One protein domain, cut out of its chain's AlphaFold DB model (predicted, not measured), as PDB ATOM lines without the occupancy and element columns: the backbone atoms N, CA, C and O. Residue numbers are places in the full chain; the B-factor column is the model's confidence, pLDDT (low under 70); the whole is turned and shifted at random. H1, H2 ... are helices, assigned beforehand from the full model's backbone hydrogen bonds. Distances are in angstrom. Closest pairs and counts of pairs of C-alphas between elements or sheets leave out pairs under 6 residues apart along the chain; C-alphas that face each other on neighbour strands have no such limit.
ATOM      1  N   ALA A  12      50.297 121.259  51.013       81.44
ATOM      2  CA  ALA A  12      50.169 120.099  50.133       81.44
ATOM      3  C   ALA A  12      49.105 119.093  50.616       81.44
ATOM      4  O   ALA A  12      48.331 118.581  49.812       81.44
ATOM      5  N   GLU A  13      49.024 118.841  51.924       78.62
ATOM      6  CA  GLU A  13      48.028 117.939  52.525       78.62
ATOM      7  C   GLU A  13      46.621 118.534  52.420       78.62
ATOM      8  O   GLU A  13      45.641 117.846  52.132       78.62
ATOM      9  N   TRP A  14      46.526 119.851  52.601       77.19
ATOM     10  CA  TRP A  14      45.279 120.582  52.454       77.19
ATOM     11  C   TRP A  14      44.791 120.600  50.992       77.19
ATOM     12  O   TRP A  14      43.594 120.467  50.723       77.19
ATOM     13  N   GLU A  15      45.708 120.709  50.026       79.81
ATOM     14  CA  GLU A  15      45.397 120.591  48.599       79.81
ATOM     15  C   GLU A  15      45.009 119.158  48.202       79.81
ATOM     16  O   GLU A  15      44.052 118.993  47.443       79.81
ATOM     17  N   ALA A  16      45.660 118.132  48.758       76.19
ATOM     18  CA  ALA A  16      45.293 116.728  48.552       76.19
ATOM     19  C   ALA A  16      43.874 116.417  49.064       76.19
ATOM     20  O   ALA A  16      43.086 115.775  48.364       76.19
ATOM     21  N   LEU A  17      43.510 116.963  50.229       76.44
ATOM     22  CA  LEU A  17      42.141 116.937  50.753       76.44
ATOM     23  C   LEU A  17      41.143 117.603  49.806       76.44
ATOM     24  O   LEU A  17      40.070 117.060  49.541       76.44
ATOM     25  N   ARG A  18      41.484 118.787  49.280       76.56
ATOM     26  CA  ARG A  18      40.618 119.526  48.349       76.56
ATOM     27  C   ARG A  18      40.399 118.747  47.045       76.56
ATOM     28  O   ARG A  18      39.322 118.835  46.463       76.56
ATOM     29  N   GLN A  19      41.401 117.996  46.595       83.31
ATOM     30  CA  GLN A  19      41.337 117.161  45.392       83.31
ATOM     31  C   GLN A  19      40.661 115.799  45.631       83.31
ATOM     32  O   GLN A  19      40.464 115.049  44.679       83.31
ATOM     33  N   GLY A  20      40.284 115.481  46.876       74.50
ATOM     34  CA  GLY A  20      39.660 114.205  47.234       74.50
ATOM     35  C   GLY A  20      40.617 113.012  47.182       74.50
ATOM     36  O   GLY A  20      40.157 111.875  47.156       74.50
ATOM     37  N   ALA A  21      41.929 113.262  47.151       74.50
ATOM     38  CA  ALA A  21      42.951 112.217  47.173       74.50
ATOM     39  C   ALA A  21      43.093 111.571  48.564       74.50
ATOM     40  O   ALA A  21      43.542 110.435  48.669       74.50
ATOM     41  N   GLU A  22      42.689 112.287  49.615       72.19
ATOM     42  CA  GLU A  22      42.669 111.828  51.005       72.19
ATOM     43  C   GLU A  22      41.369 112.303  51.669       72.19
ATOM     44  O   GLU A  22      40.909 113.421  51.417       72.19
ATOM     45  N   SER A  23      40.744 111.467  52.504       78.62
ATOM     46  CA  SER A  23      39.557 111.879  53.258       78.62
ATOM     47  C   SER A  23      39.938 112.664  54.519       78.62
ATOM     48  O   SER A  23      40.961 112.422  55.157       78.62
ATOM     49  N   ASN A  24      39.073 113.591  54.944       78.00
ATOM     50  CA  ASN A  24      39.302 114.395  56.156       78.00
ATOM     51  C   ASN A  24      39.452 113.516  57.414       78.00
ATOM     52  O   ASN A  24      40.221 113.824  58.321       78.00
ATOM     53  N   THR A  25      38.756 112.379  57.451       80.88
ATOM     54  CA  THR A  25      38.866 111.384  58.523       80.88
ATOM     55  C   THR A  25      40.212 110.668  58.548       80.88
ATOM     56  O   THR A  25      40.734 110.433  59.635       80.88
ATOM     57  N   GLU A  26      40.787 110.349  57.387       80.75
ATOM     58  CA  GLU A  26      42.106 109.710  57.291       80.75
ATOM     59  C   GLU A  26      43.214 110.679  57.698       80.75
ATOM     60  O   GLU A  26      44.047 110.322  58.530       80.75
ATOM     61  N   LEU A  27      43.157 111.932  57.227       80.06
ATOM     62  CA  LEU A  27      44.128 112.945  57.639       80.06
ATOM     63  C   LEU A  27      44.079 113.178  59.156       80.06
ATOM     64  O   LEU A  27      45.113 113.212  59.820       80.06
ATOM     65  N   LEU A  28      42.880 113.315  59.733       81.25
ATOM     66  CA  LEU A  28      42.730 113.480  61.180       81.25
ATOM     67  C   LEU A  28      43.245 112.263  61.955       81.25
ATOM     68  O   LEU A  28      43.871 112.441  62.998       81.25
ATOM     69  N   ALA A  29      43.008 111.046  61.462       83.06
ATOM     70  CA  ALA A  29      43.541 109.835  62.076       83.06
ATOM     71  C   ALA A  29      45.078 109.828  62.056       83.06
ATOM     72  O   ALA A  29      45.688 109.577  63.096       83.06
ATOM     73  N   ARG A  30      45.692 110.194  60.920       83.75
ATOM     74  CA  ARG A  30      47.150 110.316  60.776       83.75
ATOM     75  C   ARG A  30      47.729 111.341  61.747       83.75
ATOM     76  O   ARG A  30      48.615 111.013  62.525       83.75
ATOM     77  N   ILE A  31      47.158 112.543  61.790       82.94
ATOM     78  CA  ILE A  31      47.574 113.613  62.707       82.94
ATOM     79  C   ILE A  31      47.490 113.164  64.173       82.94
ATOM     80  O   ILE A  31      48.377 113.456  64.977       82.94
ATOM     81  N   VAL A  32      46.411 112.474  64.554       84.50
ATOM     82  CA  VAL A  32      46.246 111.976  65.926       84.50
ATOM     83  C   VAL A  32      47.286 110.905  66.241       84.50
ATOM     84  O   VAL A  32      47.829 110.910  67.346       84.50
ATOM     85  N   GLN A  33      47.575 110.016  65.293       87.31
ATOM     86  CA  GLN A  33      48.607 109.000  65.450       87.31
ATOM     87  C   GLN A  33      49.996 109.634  65.609       87.31
ATOM     88  O   GLN A  33      50.664 109.368  66.607       87.31
ATOM     89  N   GLU A  34      50.389 110.534  64.707       87.44
ATOM     90  CA  GLU A  34      51.671 111.250  64.769       87.44
ATOM     91  C   GLU A  34      51.837 112.000  66.097       87.44
ATOM     92  O   GLU A  34      52.890 111.963  66.734       87.44
ATOM     93  N   TRP A  35      50.769 112.638  66.577       82.81
ATOM     94  CA  TRP A  35      50.766 113.305  67.875       82.81
ATOM     95  C   TRP A  35      50.995 112.339  69.048       82.81
ATOM     96  O   TRP A  35      51.704 112.674  70.003       82.81
ATOM     97  N   GLN A  36      50.395 111.145  69.012       85.88
ATOM     98  CA  GLN A  36      50.609 110.124  70.043       85.88
ATOM     99  C   GLN A  36      52.045 109.600  70.018       85.88
ATOM    100  O   GLN A  36      52.659 109.456  71.075       85.88
ATOM    101  N   GLU A  37      52.604 109.382  68.830       87.88
ATOM    102  CA  GLU A  37      53.992 108.954  68.658       87.88
ATOM    103  C   GLU A  37      54.968 110.007  69.203       87.88
ATOM    104  O   GLU A  37      55.844 109.682  70.005       87.88
ATOM    105  N   GLN A  38      54.762 111.288  68.882       83.00
ATOM    106  CA  GLN A  38      55.564 112.385  69.435       83.00
ATOM    107  C   GLN A  38      55.495 112.437  70.964       83.00
ATOM    108  O   GLN A  38      56.517 112.619  71.633       83.00
ATOM    109  N   LYS A  39      54.305 112.244  71.543       82.88
ATOM    110  CA  LYS A  39      54.145 112.167  72.999       82.88
ATOM    111  C   LYS A  39      54.900 110.992  73.605       82.88
ATOM    112  O   LYS A  39      55.540 111.172  74.638       82.88
ATOM    113  N   ALA A  40      54.830 109.821  72.980       85.69
ATOM    114  CA  ALA A  40      55.537 108.635  73.443       85.69
ATOM    115  C   ALA A  40      57.057 108.859  73.432       85.69
ATOM    116  O   ALA A  40      57.723 108.587  74.429       85.69
ATOM    117  N   VAL A  41      57.592 109.450  72.359       82.94
ATOM    118  CA  VAL A  41      59.018 109.796  72.254       82.94
ATOM    119  C   VAL A  41      59.429 110.799  73.330       82.94
ATOM    120  O   VAL A  41      60.437 110.596  74.003       82.94
ATOM    121  N   LEU A  42      58.651 111.864  73.543       79.88
ATOM    122  CA  LEU A  42      58.955 112.847  74.586       79.88
ATOM    123  C   LEU A  42      58.910 112.232  75.992       79.88
ATOM    124  O   LEU A  42      59.772 112.548  76.809       79.88
ATOM    125  N   SER A  43      57.961 111.328  76.253       81.31
ATOM    126  CA  SER A  43      57.881 110.576  77.511       81.31
ATOM    127  C   SER A  43      59.113 109.692  77.718       81.31
ATOM    128  O   SER A  43      59.746 109.752  78.769       81.31
ATOM    129  N   ALA A  44      59.517 108.931  76.702       81.81
ATOM    130  CA  ALA A  44      60.720 108.103  76.771       81.81
ATOM    131  C   ALA A  44      61.988 108.953  76.982       81.81
ATOM    132  O   ALA A  44      62.867 108.602  77.765       81.81
ATOM    133  N   LEU A  45      62.075 110.126  76.347       78.69
ATOM    134  CA  LEU A  45      63.190 111.054  76.550       78.69
ATOM    135  C   LEU A  45      63.234 111.624  77.976       78.69
ATOM    136  O   LEU A  45      64.333 111.854  78.488       78.69
ATOM    137  N   THR A  46      62.082 111.824  78.629       76.00
ATOM    138  CA  THR A  46      62.045 112.253  80.040       76.00
ATOM    139  C   THR A  46      62.546 111.193  81.019       76.00
ATOM    140  O   THR A  46      63.045 111.558  82.081       76.00
ATOM    141  N   GLU A  47      62.480 109.905  80.669       78.44
ATOM    142  CA  GLU A  47      63.053 108.826  81.491       78.44
ATOM    143  C   GLU A  47      64.588 108.840  81.461       78.44
ATOM    144  O   GLU A  47      65.239 108.501  82.446       78.44
ATOM    145  N   ILE A  48      65.174 109.273  80.341       75.19
ATOM    146  CA  ILE A  48      66.627 109.309  80.133       75.19
ATOM    147  C   ILE A  48      67.237 110.593  80.706       75.19
ATOM    148  O   ILE A  48      68.350 110.577  81.237       75.19
ATOM    149  N   ALA A  49      66.539 111.727  80.590       72.56
ATOM    150  CA  ALA A  49      67.008 112.988  81.144       72.56
ATOM    151  C   ALA A  49      65.856 113.864  81.657       72.56
ATOM    152  O   ALA A  49      64.843 114.016  80.978       72.56
ATOM    153  N   PRO A  50      66.058 114.581  82.777       75.12
ATOM    154  CA  PRO A  50      65.034 115.449  83.360       75.12
ATOM    155  C   PRO A  50      64.657 116.640  82.459       75.12
ATOM    156  O   PRO A  50      63.622 117.267  82.668       75.12
ATOM    157  N   SER A  51      65.480 116.964  81.451       82.38
ATOM    158  CA  SER A  51      65.180 117.976  80.435       82.38
ATOM    159  C   SER A  51      64.936 117.322  79.063       82.38
ATOM    160  O   SER A  51      65.903 117.002  78.359       82.38
ATOM    161  N   PRO A  52      63.669 117.156  78.636       75.25
ATOM    162  CA  PRO A  52      63.339 116.487  77.376       75.25
ATOM    163  C   PRO A  52      63.845 117.244  76.146       75.25
ATOM    164  O   PRO A  52      64.258 116.618  75.175       75.25
ATOM    165  N   MET A  53      63.903 118.583  76.187       77.69
ATOM    166  CA  MET A  53      64.452 119.374  75.076       77.69
ATOM    167  C   MET A  53      65.945 119.111  74.862       77.69
ATOM    168  O   MET A  53      66.400 118.988  73.727       77.69
ATOM    169  N   GLN A  54      66.719 118.997  75.946       80.12
ATOM    170  CA  GLN A  54      68.145 118.681  75.849       80.12
ATOM    171  C   GLN A  54      68.370 117.234  75.399       80.12
ATOM    172  O   GLN A  54      69.312 116.958  74.659       80.12
ATOM    173  N   ALA A  55      67.522 116.300  75.841       79.88
ATOM    174  CA  ALA A  55      67.558 114.915  75.382       79.88
ATOM    175  C   ALA A  55      67.262 114.815  73.879       79.88
ATOM    176  O   ALA A  55      68.018 114.178  73.152       79.88
ATOM    177  N   LEU A  56      66.234 115.523  73.406       82.50
ATOM    178  CA  LEU A  56      65.876 115.594  71.993       82.50
ATOM    179  C   LEU A  56      66.990 116.234  71.154       82.50
ATOM    180  O   LEU A  56      67.363 115.691  70.119       82.50
ATOM    181  N   GLY A  57      67.587 117.332  71.627       81.94
ATOM    182  CA  GLY A  57      68.733 117.956  70.959       81.94
ATOM    183  C   GLY A  57      69.936 117.013  70.838       81.94
ATOM    184  O   GLY A  57      70.556 116.935  69.779       81.94
ATOM    185  N   ARG A  58      70.237 116.241  71.891       82.06
ATOM    186  CA  ARG A  58      71.294 115.214  71.861       82.06
ATOM    187  C   ARG A  58      70.966 114.067  70.909       82.06
ATOM    188  O   ARG A  58      71.855 113.627  70.188       82.06
ATOM    189  N   LEU A  59      69.712 113.618  70.881       81.50
ATOM    190  CA  LEU A  59      69.251 112.580  69.963       81.50
ATOM    191  C   LEU A  59      69.440 113.022  68.505       81.50
ATOM    192  O   LEU A  59      70.086 112.317  67.737       81.50
ATOM    193  N   LEU A  60      68.958 114.216  68.148       84.81
ATOM    194  CA  LEU A  60      69.094 114.764  66.795       84.81
ATOM    195  C   LEU A  60      70.563 114.929  66.394       84.81
ATOM    196  O   LEU A  60      70.950 114.542  65.296       84.81
ATOM    197  N   LEU A  61      71.403 115.430  67.304       82.75
ATOM    198  CA  LEU A  61      72.838 115.541  67.055       82.75
ATOM    199  C   LEU A  61      73.483 114.166  66.829       82.75
ATOM    200  O   LEU A  61      74.283 114.006  65.911       82.75
ATOM    201  N   SER A  62      73.135 113.170  67.647       80.50
ATOM    202  CA  SER A  62      73.658 111.808  67.494       80.50
ATOM    203  C   SER A  62      73.220 111.167  66.177       80.50
ATOM    204  O   SER A  62      74.018 110.486  65.539       80.50
ATOM    205  N   TYR A  63      71.992 111.445  65.734       83.00
ATOM    206  CA  TYR A  63      71.459 110.976  64.463       83.00
ATOM    207  C   TYR A  63      72.219 111.573  63.273       83.00
ATOM    208  O   TYR A  63      72.669 110.833  62.402       83.00
ATOM    209  N   GLU A  64      72.454 112.886  63.278       81.31
ATOM    210  CA  GLU A  64      73.262 113.565  62.255       81.31
ATOM    211  C   GLU A  64      74.706 113.048  62.216       81.31
ATOM    212  O   GLU A  64      75.267 112.806  61.144       81.31
ATOM    213  N   LEU A  65      75.324 112.841  63.384       76.19
ATOM    214  CA  LEU A  65      76.673 112.278  63.471       76.19
ATOM    215  C   LEU A  65      76.724 110.852  62.920       76.19
ATOM    216  O   LEU A  65      77.660 110.520  62.197       76.19
ATOM    217  N   LEU A  66      75.714 110.030  63.215       79.00
ATOM    218  CA  LEU A  66      75.620 108.667  62.704       79.00
ATOM    219  C   LEU A  66      75.457 108.660  61.179       79.00
ATOM    220  O   LEU A  66      76.188 107.942  60.501       79.00
ATOM    221  N   GLN A  67      74.573 109.503  60.636       80.19
ATOM    222  CA  GLN A  67      74.382 109.641  59.188       80.19
ATOM    223  C   GLN A  67      75.659 110.069  58.459       80.19
ATOM    224  O   GLN A  67      75.910 109.640  57.335       80.19
ATOM    225  N   ARG A  68      76.467 110.925  59.089       73.25
ATOM    226  CA  ARG A  68      77.718 111.439  58.516       73.25
ATOM    227  C   ARG A  68      78.924 110.542  58.770       73.25
ATOM    228  O   ARG A  68      79.970 110.752  58.155       73.25
ATOM    229  N   SER A  69      78.817 109.576  59.677       59.66
ATOM    230  CA  SER A  69      79.927 108.692  60.006       59.66
ATOM    231  C   SER A  69      80.141 107.657  58.900       59.66
ATOM    232  O   SER A  69      79.263 106.856  58.593       59.66
TER     233      SER A  69
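AT A GLANCE: This is residues 12 to 69 of the 106 residues of an uncharacterized protein of Synechococcus sp. (strain ATCC 29403 / PCC 7335) (UniProt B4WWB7). Picture an L of two helices: the long straight helix H2 makes the long arm, and H3 meets its last turns at a corner, about perpendicular to it. At the other end of H2 the short helix H1 folds back on a tight link and runs the opposite way, near H2 but not clearly touching it. The printed part has 58 residues with three named helices, in the order H1, H2, H3, and no named strand; the class is all helix. It is extended, with a radius of gyration of the C-alphas of 16.4 A, and flat in outline, spanning 42 by 27 by 12 A.

HOW THE PARTS SIT: Begin at residues 12 to 18, which are H1, and go on to residues 24 to 48, which are H2. These two helices are close but not clearly touching, with 1 pair of C-alphas within 8 A; their closest C-alphas, those of Leu 17 and Asn 24, are 6.6 A apart. They run opposite ways at a shallow tilt of 31 degrees. Next come residues 52 to 68, which are H3. H2 and H3 touch, and their closest C-alphas, those of Thr 46 and Pro 52, are 5.2 A apart. Look for the place where they touch in residues 42 to 48 of H2 and residues 52 to 56 of H3 alone. Their lines stand about perpendicular, at 82 degrees. H1 and H3 are apart. Check the backbone N and O atoms: in H1 and H3 every O i to N i+4 pair is within hydrogen-bond range, and in H2 20 of 21 are.

IN THESE COORDINATES: Find C-alpha 12 at (50.169, 120.099, 50.133); from there H1 runs through 7 residues to Arg 18. Go on to C-alpha 24 at (39.302, 114.395, 56.156), where H2 begins; its 25 residues cover 36.7 A from first to last C-alpha and end at Ile 48. H3 runs from Pro 52 to Arg 68, 24.2 A from first to last C-alpha, and ends with C-alpha 68 at (77.718, 111.439, 58.516).

THE WHOLE: The two C-alphas farthest apart, those of Gln 19 and Pro 50, are 44.8 A from each other. Residues 28 to 40, which belong to H2, stand free, and so do residues 60 to 69, of which 60 to 68 belong to H3. The links from H1 to H2 and from H2 to H3 are tight, with 5 and 3 residues between the helices. The printed part has no cut. In the B-factor column of this predicted model the mean pLDDT of the printed part is 79.9, and residue 69 is the one printed residue under 70.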